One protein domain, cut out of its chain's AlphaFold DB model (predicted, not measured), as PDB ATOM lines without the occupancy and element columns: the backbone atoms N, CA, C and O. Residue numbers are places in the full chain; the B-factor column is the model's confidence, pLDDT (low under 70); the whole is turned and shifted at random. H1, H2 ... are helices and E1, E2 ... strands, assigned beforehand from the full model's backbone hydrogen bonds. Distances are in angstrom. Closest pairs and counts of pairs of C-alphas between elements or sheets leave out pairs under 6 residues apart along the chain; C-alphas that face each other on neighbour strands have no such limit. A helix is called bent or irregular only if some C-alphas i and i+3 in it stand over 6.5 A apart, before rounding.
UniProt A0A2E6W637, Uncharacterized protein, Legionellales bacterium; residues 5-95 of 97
ATOM      1  N   GLN A   5      72.889  67.568  83.377       54.28
ATOM      2  CA  GLN A   5      71.632  66.843  83.551       54.28
ATOM      3  C   GLN A   5      70.566  67.227  82.514       54.28
ATOM      4  O   GLN A   5      69.852  66.340  82.052       54.28
ATOM      5  N   GLU A   6      70.502  68.489  82.081       51.53
ATOM      6  CA  GLU A   6      69.489  68.941  81.112       51.53
ATOM      7  C   GLU A   6      69.730  68.327  79.723       51.53
ATOM      8  O   GLU A   6      68.809  67.807  79.099       51.53
ATOM      9  N   ALA A   7      70.993  68.239  79.291       50.81
ATOM     10  CA  ALA A   7      71.351  67.645  77.999       50.81
ATOM     11  C   ALA A   7      71.053  66.132  77.902       50.81
ATOM     12  O   ALA A   7      70.842  65.609  76.810       50.81
ATOM     13  N   ARG A   8      71.024  65.409  79.034       50.47
ATOM     14  CA  ARG A   8      70.681  63.974  79.057       50.47
ATOM     15  C   ARG A   8      69.176  63.729  78.989       50.47
ATOM     16  O   ARG A   8      68.760  62.738  78.396       50.47
ATOM     17  N   GLN A   9      68.368  64.609  79.580       50.44
ATOM     18  CA  GLN A   9      66.911  64.482  79.520       50.44
ATOM     19  C   GLN A   9      66.373  64.758  78.113       50.44
ATOM     20  O   GLN A   9      65.448  64.071  77.680       50.44
ATOM     21  N   ASP A  10      66.983  65.689  77.380       49.88
ATOM     22  CA  ASP A  10      66.554  66.042  76.023       49.88
ATOM     23  C   ASP A  10      66.823  64.913  75.008       49.88
ATOM     24  O   ASP A  10      65.938  64.502  74.255       49.88
ATOM     25  N   ALA A  11      68.008  64.293  75.079       46.59
ATOM     26  CA  ALA A  11      68.370  63.151  74.236       46.59
ATOM     27  C   ALA A  11      67.550  61.880  74.543       46.59
ATOM     28  O   ALA A  11      67.266  61.081  73.650       46.59
ATOM     29  N   ALA A  12      67.139  61.681  75.800       46.84
ATOM     30  CA  ALA A  12      66.301  60.546  76.181       46.84
ATOM     31  C   ALA A  12      64.845  60.712  75.711       46.84
ATOM     32  O   ALA A  12      64.215  59.734  75.311       46.84
ATOM     33  N   LYS A  13      64.308  61.939  75.731       47.47
ATOM     34  CA  LYS A  13      62.949  62.231  75.245       47.47
ATOM     35  C   LYS A  13      62.827  62.045  73.728       47.47
ATOM     36  O   LYS A  13      61.847  61.457  73.274       47.47
ATOM     37  N   SER A  14      63.829  62.466  72.954       49.41
ATOM     38  CA  SER A  14      63.815  62.313  71.490       49.41
ATOM     39  C   SER A  14      63.933  60.848  71.041       49.41
ATOM     40  O   SER A  14      63.205  60.415  70.147       49.41
ATOM     41  N   ALA A  15      64.761  60.042  71.713       49.62
ATOM     42  CA  ALA A  15      64.885  58.610  71.429       49.62
ATOM     43  C   ALA A  15      63.619  57.805  71.793       49.62
ATOM     44  O   ALA A  15      63.254  56.875  71.069       49.62
ATOM     45  N   LYS A  16      62.924  58.177  72.882       53.22
ATOM     46  CA  LYS A  16      61.631  57.581  73.274       53.22
ATOM     47  C   LYS A  16      60.543  57.834  72.226       53.22
ATOM     48  O   LYS A  16      59.803  56.916  71.885       53.22
ATOM     49  N   SER A  17      60.507  59.042  71.657       56.91
ATOM     50  CA  SER A  17      59.553  59.397  70.601       56.91
ATOM     51  C   SER A  17      59.748  58.559  69.332       56.91
ATOM     52  O   SER A  17      58.771  58.059  68.779       56.91
ATOM     53  N   ASN A  18      60.992  58.320  68.903       58.91
ATOM     54  CA  ASN A  18      61.251  57.557  67.677       58.91
ATOM     55  C   ASN A  18      60.844  56.081  67.788       58.91
ATOM     56  O   ASN A  18      60.192  55.571  66.881       58.91
ATOM     57  N   LYS A  19      61.150  55.399  68.902       60.81
ATOM     58  CA  LYS A  19      60.758  53.987  69.075       60.81
ATOM     59  C   LYS A  19      59.245  53.802  69.169       60.81
ATOM     60  O   LYS A  19      58.710  52.875  68.566       60.81
ATOM     61  N   ALA A  20      58.553  54.708  69.855       59.41
ATOM     62  CA  ALA A  20      57.097  54.669  69.939       59.41
ATOM     63  C   ALA A  20      56.436  54.966  68.573       59.41
ATOM     64  O   ALA A  20      55.459  54.316  68.204       59.41
ATOM     65  N   LYS A  21      57.025  55.852  67.752       60.97
ATOM     66  CA  LYS A  21      56.610  56.065  66.351       60.97
ATOM     67  C   LYS A  21      56.864  54.849  65.450       60.97
ATOM     68  O   LYS A  21      56.083  54.576  64.545       60.97
ATOM     69  N   GLU A  22      57.929  54.085  65.679       61.03
ATOM     70  CA  GLU A  22      58.150  52.831  64.946       61.03
ATOM     71  C   GLU A  22      57.206  51.705  65.398       61.03
ATOM     72  O   GLU A  22      56.847  50.842  64.586       61.03
ATOM     73  N   ALA A  23      56.794  51.714  66.672       59.28
ATOM     74  CA  ALA A  23      55.769  50.830  67.227       59.28
ATOM     75  C   ALA A  23      54.405  51.073  66.552       59.28
ATOM     76  O   ALA A  23      53.799  50.143  66.020       59.28
ATOM     77  N   ALA A  24      54.017  52.345  66.462       59.19
ATOM     78  CA  ALA A  24      52.845  52.841  65.748       59.19
ATOM     79  C   ALA A  24      52.734  52.302  64.305       59.19
ATOM     80  O   ALA A  24      51.751  51.645  63.957       59.19
ATOM     81  N   LYS A  25      53.799  52.452  63.505       58.56
ATOM     82  CA  LYS A  25      53.820  52.119  62.065       58.56
ATOM     83  C   LYS A  25      53.702  50.641  61.678       58.56
ATOM     84  O   LYS A  25      53.536  50.351  60.498       58.56
ATOM     85  N   LYS A  26      53.848  49.685  62.607       54.91
ATOM     86  CA  LYS A  26      53.679  48.244  62.281       54.91
ATOM     87  C   LYS A  26      52.523  47.577  63.015       54.91
ATOM     88  O   LYS A  26      52.473  46.350  63.055       54.91
ATOM     89  N   SER A  27      51.607  48.361  63.580       52.19
ATOM     90  CA  SER A  27      50.363  47.804  64.110       52.19
ATOM     91  C   SER A  27      49.603  47.093  62.977       52.19
ATOM     92  O   SER A  27      49.539  47.625  61.865       52.19
ATOM     93  N   PRO A  28      49.078  45.876  63.201       48.44
ATOM     94  CA  PRO A  28      48.476  45.080  62.140       48.44
ATOM     95  C   PRO A  28      47.273  45.812  61.518       48.44
ATOM     96  O   PRO A  28      46.441  46.349  62.253       48.44
ATOM     97  N   PRO A  29      47.128  45.826  60.177       46.69
ATOM     98  CA  PRO A  29      46.000  46.469  59.521       46.69
ATOM     99  C   PRO A  29      44.745  45.636  59.775       46.69
ATOM    100  O   PRO A  29      44.488  44.627  59.107       46.69
ATOM    101  N   GLN A  30      43.955  46.031  60.769       50.31
ATOM    102  CA  GLN A  30      42.698  45.363  61.057       50.31
ATOM    103  C   GLN A  30      41.726  45.654  59.909       50.31
ATOM    104  O   GLN A  30      41.261  46.776  59.713       50.31
ATOM    105  N   LYS A  31      41.471  44.621  59.097       44.59
ATOM    106  CA  LYS A  31      40.541  44.621  57.963       44.59
ATOM    107  C   LYS A  31      39.114  44.876  58.445       44.59
ATOM    108  O   LYS A  31      38.329  43.956  58.640       44.59
ATOM    109  N   SER A  32      38.766  46.137  58.623       44.00
ATOM    110  CA  SER A  32      37.407  46.654  58.544       44.00
ATOM    111  C   SER A  32      37.514  48.155  58.370       44.00
ATOM    112  O   SER A  32      38.373  48.788  58.974       44.00
ATOM    113  N   LYS A  33      36.659  48.732  57.527       46.44
ATOM    114  CA  LYS A  33      36.528  50.181  57.297       46.44
ATOM    115  C   LYS A  33      35.959  50.891  58.535       46.44
ATOM    116  O   LYS A  33      34.990  51.637  58.442       46.44
ATOM    117  N   ALA A  34      36.499  50.590  59.704       51.53
ATOM    118  CA  ALA A  34      36.051  51.102  60.967       51.53
ATOM    119  C   ALA A  34      37.036  52.182  61.403       51.53
ATOM    120  O   ALA A  34      38.254  52.032  61.379       51.53
ATOM    121  N   VAL A  35      36.434  53.323  61.676       71.25
ATOM    122  CA  VAL A  35      36.997  54.650  61.832       71.25
ATOM    123  C   VAL A  35      37.759  54.735  63.165       71.25
ATOM    124  O   VAL A  35      37.346  55.451  64.069       71.25
ATOM    125  N   PHE A  36      38.829  53.959  63.330       78.62
ATOM    126  CA  PHE A  36      39.620  53.905  64.559       78.62
ATOM    127  C   PHE A  36      40.890  54.757  64.440       78.62
ATOM    128  O   PHE A  36      41.490  54.846  63.370       78.62
ATOM    129  N   GLU A  37      41.295  55.387  65.538       86.12
ATOM    130  CA  GLU A  37      42.626  55.960  65.720       86.12
ATOM    131  C   GLU A  37      43.402  55.116  66.722       86.12
ATOM    132  O   GLU A  37      42.876  54.706  67.761       86.12
ATOM    133  N   TYR A  38      44.662  54.855  66.396       87.12
ATOM    134  CA  TYR A  38      45.531  54.054  67.238       87.12
ATOM    135  C   TYR A  38      46.293  54.946  68.216       87.12
ATOM    136  O   TYR A  38      46.763  56.034  67.873       87.12
ATOM    137  N   TYR A  39      46.433  54.461  69.440       88.25
ATOM    138  CA  TYR A  39      47.191  55.106  70.503       88.25
ATOM    139  C   TYR A  39      48.142  54.087  71.110       88.25
ATOM    140  O   TYR A  39      47.793  52.917  71.223       88.25
ATOM    141  N   VAL A  40      49.337  54.516  71.497       89.50
ATOM    142  CA  VAL A  40      50.388  53.642  72.024       89.50
ATOM    143  C   VAL A  40      51.032  54.270  73.248       89.50
ATOM    144  O   VAL A  40      51.093  55.493  73.370       89.50
ATOM    145  N   THR A  41      51.518  53.456  74.180       89.81
ATOM    146  CA  THR A  41      52.286  53.969  75.316       89.81
ATOM    147  C   THR A  41      53.547  54.694  74.852       89.81
ATOM    148  O   THR A  41      54.231  54.276  73.920       89.81
ATOM    149  N   ALA A  42      53.869  55.808  75.504       85.94
ATOM    150  CA  ALA A  42      55.077  56.580  75.223       85.94
ATOM    151  C   ALA A  42      56.344  55.866  75.717       85.94
ATOM    152  O   ALA A  42      57.436  56.054  75.179       85.94
ATOM    153  N   GLU A  43      56.194  55.048  76.757       82.81
ATOM    154  CA  GLU A  43      57.252  54.239  77.348       82.81
ATOM    155  C   GLU A  43      56.923  52.751  77.192       82.81
ATOM    156  O   GLU A  43      55.738  52.388  77.151       82.81
ATOM    157  N   PRO A  44      57.952  51.892  77.089       81.19
ATOM    158  CA  PRO A  44      57.735  50.462  77.089       81.19
ATOM    159  C   PRO A  44      57.109  50.039  78.419       81.19
ATOM    160  O   PRO A  44      57.521  50.473  79.498       81.19
ATOM    161  N   THR A  45      56.088  49.207  78.324       79.94
ATOM    162  CA  THR A  45      55.364  48.615  79.435       79.94
ATOM    163  C   THR A  45      55.400  47.100  79.313       79.94
ATOM    164  O   THR A  45      55.256  46.535  78.231       79.94
ATOM    165  N   THR A  46      55.550  46.433  80.449       78.06
ATOM    166  CA  THR A  46      55.436  44.976  80.576       78.06
ATOM    167  C   THR A  46      54.001  44.521  80.827       78.06
ATOM    168  O   THR A  46      53.745  43.327  80.946       78.06
ATOM    169  N   GLN A  47      53.062  45.462  80.948       76.62
ATOM    170  CA  GLN A  47      51.663  45.179  81.246       76.62
ATOM    171  C   GLN A  47      50.739  45.944  80.302       76.62
ATOM    172  O   GLN A  47      50.946  47.127  80.010       76.62
ATOM    173  N   THR A  48      49.694  45.253  79.858       81.88
ATOM    174  CA  THR A  48      48.532  45.859  79.205       81.88
ATOM    175  C   THR A  48      47.640  46.489  80.268       81.88
ATOM    176  O   THR A  48      47.518  45.978  81.384       81.88
ATOM    177  N   TRP A  49      47.024  47.620  79.934       83.62
ATOM    178  CA  TRP A  49      46.005  48.224  80.779       83.62
ATOM    179  C   TRP A  49      44.828  48.723  79.953       83.62
ATOM    180  O   TRP A  49      44.939  49.048  78.767       83.62
ATOM    181  N   ASN A  50      43.679  48.797  80.612       85.88
ATOM    182  CA  ASN A  50      42.445  49.256  80.001       85.88
ATOM    183  C   ASN A  50      42.271  50.749  80.259       85.88
ATOM    184  O   ASN A  50      42.644  51.256  81.318       85.88
ATOM    185  N   ILE A  51      41.694  51.447  79.289       88.12
ATOM    186  CA  ILE A  51      41.359  52.865  79.410       88.12
ATOM    187  C   ILE A  51      39.843  52.985  79.396       88.12
ATOM    188  O   ILE A  51      39.174  52.388  78.557       88.12
ATOM    189  N   GLN A  52      39.290  53.753  80.328       89.06
ATOM    190  CA  GLN A  52      37.863  54.029  80.364       89.06
ATOM    191  C   GLN A  52      37.590  55.380  79.701       89.06
ATOM    192  O   GLN A  52      37.981  56.423  80.214       89.06
ATOM    193  N   LEU A  53      36.897  55.368  78.564       88.00
ATOM    194  CA  LEU A  53      36.510  56.568  77.821       88.00
ATOM    195  C   LEU A  53      34.989  56.664  77.769       88.00
ATOM    196  O   LEU A  53      34.343  55.762  77.246       88.00
ATOM    197  N   ARG A  54      34.408  57.755  78.293       84.19
ATOM    198  CA  ARG A  54      32.950  58.020  78.268       84.19
ATOM    199  C   ARG A  54      32.104  56.775  78.612       84.19
ATOM    200  O   ARG A  54      31.184  56.416  77.884       84.19
ATOM    201  N   ASN A  55      32.443  56.111  79.719       84.75
ATOM    202  CA  ASN A  55      31.816  54.877  80.223       84.75
ATOM    203  C   ASN A  55      32.012  53.607  79.375       84.75
ATOM    204  O   ASN A  55      31.370  52.597  79.648       84.75
ATOM    205  N   GLN A  56      32.916  53.613  78.400       85.38
ATOM    206  CA  GLN A  56      33.320  52.414  77.672       85.38
ATOM    207  C   GLN A  56      34.734  51.992  78.065       85.38
ATOM    208  O   GLN A  56      35.629  52.829  78.187       85.38
ATOM    209  N   HIS A  57      34.941  50.690  78.249       86.50
ATOM    210  CA  HIS A  57      36.268  50.125  78.475       86.50
ATOM    211  C   HIS A  57      36.931  49.808  77.139       86.50
ATOM    212  O   HIS A  57      36.437  48.995  76.359       86.50
ATOM    213  N   MET A  58      38.067  50.448  76.904       87.69
ATOM    214  CA  MET A  58      38.931  50.226  75.757       87.69
ATOM    215  C   MET A  58      40.073  49.329  76.212       87.69
ATOM    216  O   MET A  58      40.936  49.745  76.990       87.69
ATOM    217  N   ASN A  59      40.048  48.082  75.753       85.56
ATOM    218  CA  ASN A  59      41.071  47.114  76.112       85.56
ATOM    219  C   ASN A  59      42.353  47.392  75.330       85.56
ATOM    220  O   ASN A  59      42.321  47.562  74.109       85.56
ATOM    221  N   GLY A  60      43.471  47.445  76.048       85.44
ATOM    222  CA  GLY A  60      44.791  47.576  75.446       85.44
ATOM    223  C   GLY A  60      45.305  46.232  74.956       85.44
ATOM    224  O   GLY A  60      45.295  45.248  75.698       85.44
ATOM    225  N   TYR A  61      45.785  46.199  73.719       85.00
ATOM    226  CA  TYR A  61      46.579  45.100  73.195       85.00
ATOM    227  C   TYR A  61      48.043  45.320  73.567       85.00
ATOM    228  O   TYR A  61      48.602  46.380  73.292       85.00
ATOM    229  N   TRP A  62      48.670  44.330  74.194       84.00
ATOM    230  CA  TRP A  62      50.100  44.377  74.472       84.00
ATOM    231  C   TRP A  62      50.876  43.699  73.354       84.00
ATOM    232  O   TRP A  62      50.583  42.566  72.977       84.00
ATOM    233  N   ASP A  63      51.860  44.415  72.827       80.81
ATOM    234  CA  ASP A  63      52.760  43.910  71.806       80.81
ATOM    235  C   ASP A  63      54.031  43.366  72.473       80.81
ATOM    236  O   ASP A  63      54.906  44.129  72.883       80.81
ATOM    237  N   GLU A  64      54.129  42.037  72.584       74.62
ATOM    238  CA  GLU A  64      55.253  41.339  73.236       74.62
ATOM    239  C   GLU A  64      56.603  41.613  72.559       74.62
ATOM    240  O   GLU A  64      57.646  41.597  73.205       74.62
ATOM    241  N   MET A  65      56.601  41.881  71.248       74.25
ATOM    242  CA  MET A  65      57.830  42.132  70.491       74.25
ATOM    243  C   MET A  65      58.436  43.501  70.783       74.25
ATOM    244  O   MET A  65      59.645  43.687  70.635       74.25
ATOM    245  N   ARG A  66      57.594  44.482  71.105       70.56
ATOM    246  CA  ARG A  66      58.004  45.882  71.235       70.56
ATOM    247  C   ARG A  66      57.850  46.400  72.657       70.56
ATOM    248  O   ARG A  66      58.332  47.492  72.933       70.56
ATOM    249  N   GLU A  67      57.228  45.616  73.534       84.69
ATOM    250  CA  GLU A  67      56.939  45.959  74.923       84.69
ATOM    251  C   GLU A  67      56.096  47.238  75.022       84.69
ATOM    252  O   GLU A  67      56.334  48.070  75.883       84.69
ATOM    253  N   TYR A  68      55.118  47.448  74.135       85.19
ATOM    254  CA  TYR A  68      54.206  48.603  74.201       85.19
ATOM    255  C   TYR A  68      52.757  48.145  74.321       85.19
ATOM    256  O   TYR A  68      52.385  47.080  73.831       85.19
ATOM    257  N   CYS A  69      51.918  48.973  74.944       87.00
ATOM    258  CA  CYS A  69      50.472  48.766  74.947       87.00
ATOM    259  C   CYS A  69      49.821  49.687  73.909       87.00
ATOM    260  O   CYS A  69      50.149  50.872  73.832       87.00
ATOM    261  N   ILE A  70      48.928  49.126  73.099       87.69
ATOM    262  CA  ILE A  70      48.288  49.758  71.947       87.69
ATOM    263  C   ILE A  70      46.772  49.703  72.135       87.69
ATOM    264  O   ILE A  70      46.220  48.668  72.504       87.69
ATOM    265  N   TRP A  71      46.080  50.797  71.837       89.50
ATOM    266  CA  TRP A  71      44.621  50.872  71.836       89.50
ATOM    267  C   TRP A  71      44.106  51.263  70.460       89.50
ATOM    268  O   TRP A  71      44.618  52.197  69.844       89.50
ATOM    269  N   ALA A  72      43.053  50.582  70.014       88.38
ATOM    270  CA  ALA A  72      42.251  50.991  68.869       88.38
ATOM    271  C   ALA A  72      41.021  51.747  69.385       88.38
ATOM    272  O   ALA A  72      40.097  51.146  69.931       88.38
ATOM    273  N   ILE A  73      41.025  53.074  69.250       88.00
ATOM    274  CA  ILE A  73      39.981  53.947  69.793       88.00
ATOM    275  C   ILE A  73      39.078  54.436  68.656       88.00
ATOM    276  O   ILE A  73      39.591  54.912  67.647       88.00
ATOM    277  N   PRO A  74      37.740  54.360  68.768       88.25
ATOM    278  CA  PRO A  74      36.843  54.934  67.763       88.25
ATOM    279  C   PRO A  74      37.087  56.442  67.600       88.25
ATOM    280  O   PRO A  74      37.250  57.135  68.602       88.25
ATOM    281  N   LYS A  75      37.042  56.999  66.377       85.75
ATOM    282  CA  LYS A  75      37.196  58.458  66.160       85.75
ATOM    283  C   LYS A  75      36.188  59.289  66.949       85.75
ATOM    284  O   LYS A  75      36.495  60.405  67.338       85.75
ATOM    285  N   GLU A  76      35.014  58.733  67.221       86.00
ATOM    286  CA  GLU A  76      33.969  59.330  68.066       86.00
ATOM    287  C   GLU A  76      34.453  59.598  69.502       86.00
ATOM    288  O   GLU A  76      33.975  60.506  70.181       86.00
ATOM    289  N   LEU A  77      35.413  58.795  69.965       87.56
ATOM    290  CA  LEU A  77      36.018  58.856  71.293       87.56
ATOM    291  C   LEU A  77      37.440  59.426  71.264       87.56
ATOM    292  O   LEU A  77      38.079  59.504  72.312       87.56
ATOM    293  N   LYS A  78      37.918  59.875  70.096       87.44
ATOM    294  CA  LYS A  78      39.220  60.530  69.923       87.44
ATOM    295  C   LYS A  78      39.406  61.668  70.920       87.44
ATOM    296  O   LYS A  78      40.363  61.671  71.681       87.44
ATOM    297  N   GLU A  79      38.466  62.609  70.936       88.56
ATOM    298  CA  GLU A  79      38.557  63.784  71.805       88.56
ATOM    299  C   GLU A  79      38.577  63.374  73.283       88.56
ATOM    300  O   GLU A  79      39.296  63.959  74.086       88.56
ATOM    301  N   ALA A  80      37.833  62.323  73.646       89.31
ATOM    302  CA  ALA A  80      37.853  61.786  75.003       89.31
ATOM    303  C   ALA A  80      39.217  61.174  75.362       89.31
ATOM    304  O   ALA A  80      39.666  61.331  76.494       89.31
ATOM    305  N   MET A  81      39.880  60.512  74.410       88.88
ATOM    306  CA  MET A  81      41.226  59.969  74.589       88.88
ATOM    307  C   MET A  81      42.279  61.075  74.695       88.88
ATOM    308  O   MET A  81      43.145  61.012  75.562       88.88
ATOM    309  N   GLU A  82      42.193  62.108  73.857       88.31
ATOM    310  CA  GLU A  82      43.125  63.244  73.866       88.31
ATOM    311  C   GLU A  82      42.979  64.117  75.126       88.31
ATOM    312  O   GLU A  82      43.943  64.741  75.561       88.31
ATOM    313  N   MET A  83      41.800  64.119  75.758       89.75
ATOM    314  CA  MET A  83      41.566  64.745  77.067       89.75
ATOM    315  C   MET A  83      41.892  63.831  78.258       89.75
ATOM    316  O   MET A  83      41.852  64.284  79.403       89.75
ATOM    317  N   HIS A  84      42.184  62.550  78.029       89.44
ATOM    318  CA  HIS A  84      42.455  61.610  79.109       89.44
ATOM    319  C   HIS A  84      43.795  61.936  79.788       89.44
ATOM    320  O   HIS A  84      44.777  62.259  79.116       89.44
ATOM    321  N   ASP A  85      43.873  61.778  81.114       86.38
ATOM    322  CA  ASP A  85      45.072  62.099  81.912       86.38
ATOM    323  C   ASP A  85      46.342  61.433  81.357       86.38
ATOM    324  O   ASP A  85      47.389  62.061  81.224       86.38
ATOM    325  N   PHE A  86      46.240  60.176  80.923       87.00
ATOM    326  CA  PHE A  86      47.351  59.455  80.293       87.00
ATOM    327  C   PHE A  86      47.870  60.083  78.994       87.00
ATOM    328  O   PHE A  86      49.064  59.985  78.720       87.00
ATOM    329  N   PHE A  87      47.013  60.718  78.196       88.19
ATOM    330  CA  PHE A  87      47.451  61.411  76.988       88.19
ATOM    331  C   PHE A  87      48.063  62.771  77.334       88.19
ATOM    332  O   PHE A  87      49.167  63.087  76.897       88.19
ATOM    333  N   VAL A  88      47.400  63.536  78.206       86.56
ATOM    334  CA  VAL A  88      47.853  64.870  78.640       86.56
ATOM    335  C   VAL A  88      49.180  64.805  79.408       86.56
ATOM    336  O   VAL A  88      50.056  65.643  79.209       86.56
ATOM    337  N   SER A  89      49.374  63.777  80.237       86.44
ATOM    338  CA  SER A  89      50.639  63.511  80.940       86.44
ATOM    339  C   SER A  89      51.754  62.994  80.024       86.44
ATOM    340  O   SER A  89      52.899  62.872  80.460       86.44
ATOM    341  N   GLY A  90      51.442  62.678  78.763       84.94
ATOM    342  CA  GLY A  90      52.390  62.136  77.794       84.94
ATOM    343  C   GLY A  90      52.752  60.668  78.024       84.94
ATOM    344  O   GLY A  90      53.759  60.213  77.491       84.94
ATOM    345  N   ARG A  91      51.964  59.914  78.806       86.06
ATOM    346  CA  ARG A  91      52.116  58.453  78.963       86.06
ATOM    347  C   ARG A  91      51.605  57.671  77.761       86.06
ATOM    348  O   ARG A  91      52.070  56.558  77.524       86.06
ATOM    349  N   VAL A  92      50.657  58.232  77.022       89.12
ATOM    350  CA  VAL A  92      50.111  57.668  75.790       89.12
ATOM    351  C   VAL A  92      50.249  58.700  74.685       89.12
ATOM    352  O   VAL A  92      49.951  59.873  74.880       89.12
ATOM    353  N   ILE A  93      50.700  58.256  73.520       87.69
ATOM    354  CA  ILE A  93      50.831  59.072  72.323       87.69
ATOM    355  C   ILE A  93      49.939  58.526  71.220       87.69
ATOM    356  O   ILE A  93      49.613  57.338  71.169       87.69
ATOM    357  N   LYS A  94      49.554  59.411  70.309       87.81
ATOM    358  CA  LYS A  94      48.838  59.016  69.108       87.81
ATOM    359  C   LYS A  94      49.800  58.317  68.149       87.81
ATOM    360  O   LYS A  94      50.896  58.813  67.893       87.81
ATOM    361  N   SER A  95      49.378  57.172  67.632       82.44
ATOM    362  CA  SER A  95      50.073  56.460  66.568       82.44
ATOM    363  C   SER A  95      49.865  57.233  65.267       82.44
ATOM    364  O   SER A  95      48.739  57.328  64.780       82.44
TER     365      SER A  95
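Overview. This is residues 5 to 95 of the 97 residues of an uncharacterized protein of Legionellales bacterium (UniProt A0A2E6W637). A small twisted sheet of four strands makes the core of a compact body, and one long helix, H1, packs its residues 17 to 24 on this sheet while its residues 5 to 12 stick out from the body. The short helix H2 packs on the sheet's opposite side, and a small hairpin, E2 and E3, runs on through E3 into the sheet's edge strand E4. The printed part has 91 residues, with three named helices and six named strands in the order H1 E1 E2 E3 E4 E5 H2 H3 E6. The sheet's order is E4 E5 E1 E6, all antiparallel, and the class is mixed, helices and strands. The whole is compact, with a radius of gyration of the C-alphas of 13.6 A, and spans 44 by 26 by 22 A.

Arrangement. H1, residues 5 to 24, is on the four-stranded sheet at a height over the sheet of 10.5 A. Its closest C-alphas to E1, residues 36 to 41, are those of Ala 24 and Val 40, 6.8 A apart. E2, residues 51 to 53, and E3, residues 56 to 58, are a hairpin, with N 53 and O 56 2.9 A apart. E4, residues 61 to 63, and E5, residues 68 to 74, are another hairpin, with N 61 and O 70 2.8 A apart. E5 is also antiparallel to E1, at 156 degrees, with N 39 and O 71 2.9 A apart. H2, residues 75 to 82, is on this sheet over E5, and it is irregular: C-alphas 76 and 79 are 7.4 A apart. H1 and H2 make three layers with the sheet, helices on both of its faces. H3, residues 85 to 88, only grazes the sheet. E6, residues 92 to 94, is antiparallel to E1, with N 93 and O 40 2.8 A apart. E5, H2, H3 and E6 form a split strand-helix-strand unit, two strands running the same way with E1 between them, and its crossover is right-handed. O i to N i+4 pairs within hydrogen-bond range number 15 of 16 in H1 and 2 of 4 in H2; H3 is too short for such a pair.

Along the chain. H1 begins at C-alpha 5 (71.632, 66.843, 83.551) and is 29.4 A long. E1 is 16.6 A long, E5 19.6 A and H2 10.8 A. E6 ends at C-alpha 94 (48.838, 59.016, 69.108).

Size, cuts and confidence. The C-alphas of Gln 5 and Ser 32, 46.9 A apart, are the two farthest apart. The printed part has no cut, and the link from H1 to E1 is long, 11 residues. The mean pLDDT of the printed part is 74.4, with residues 5 to 34 under 70.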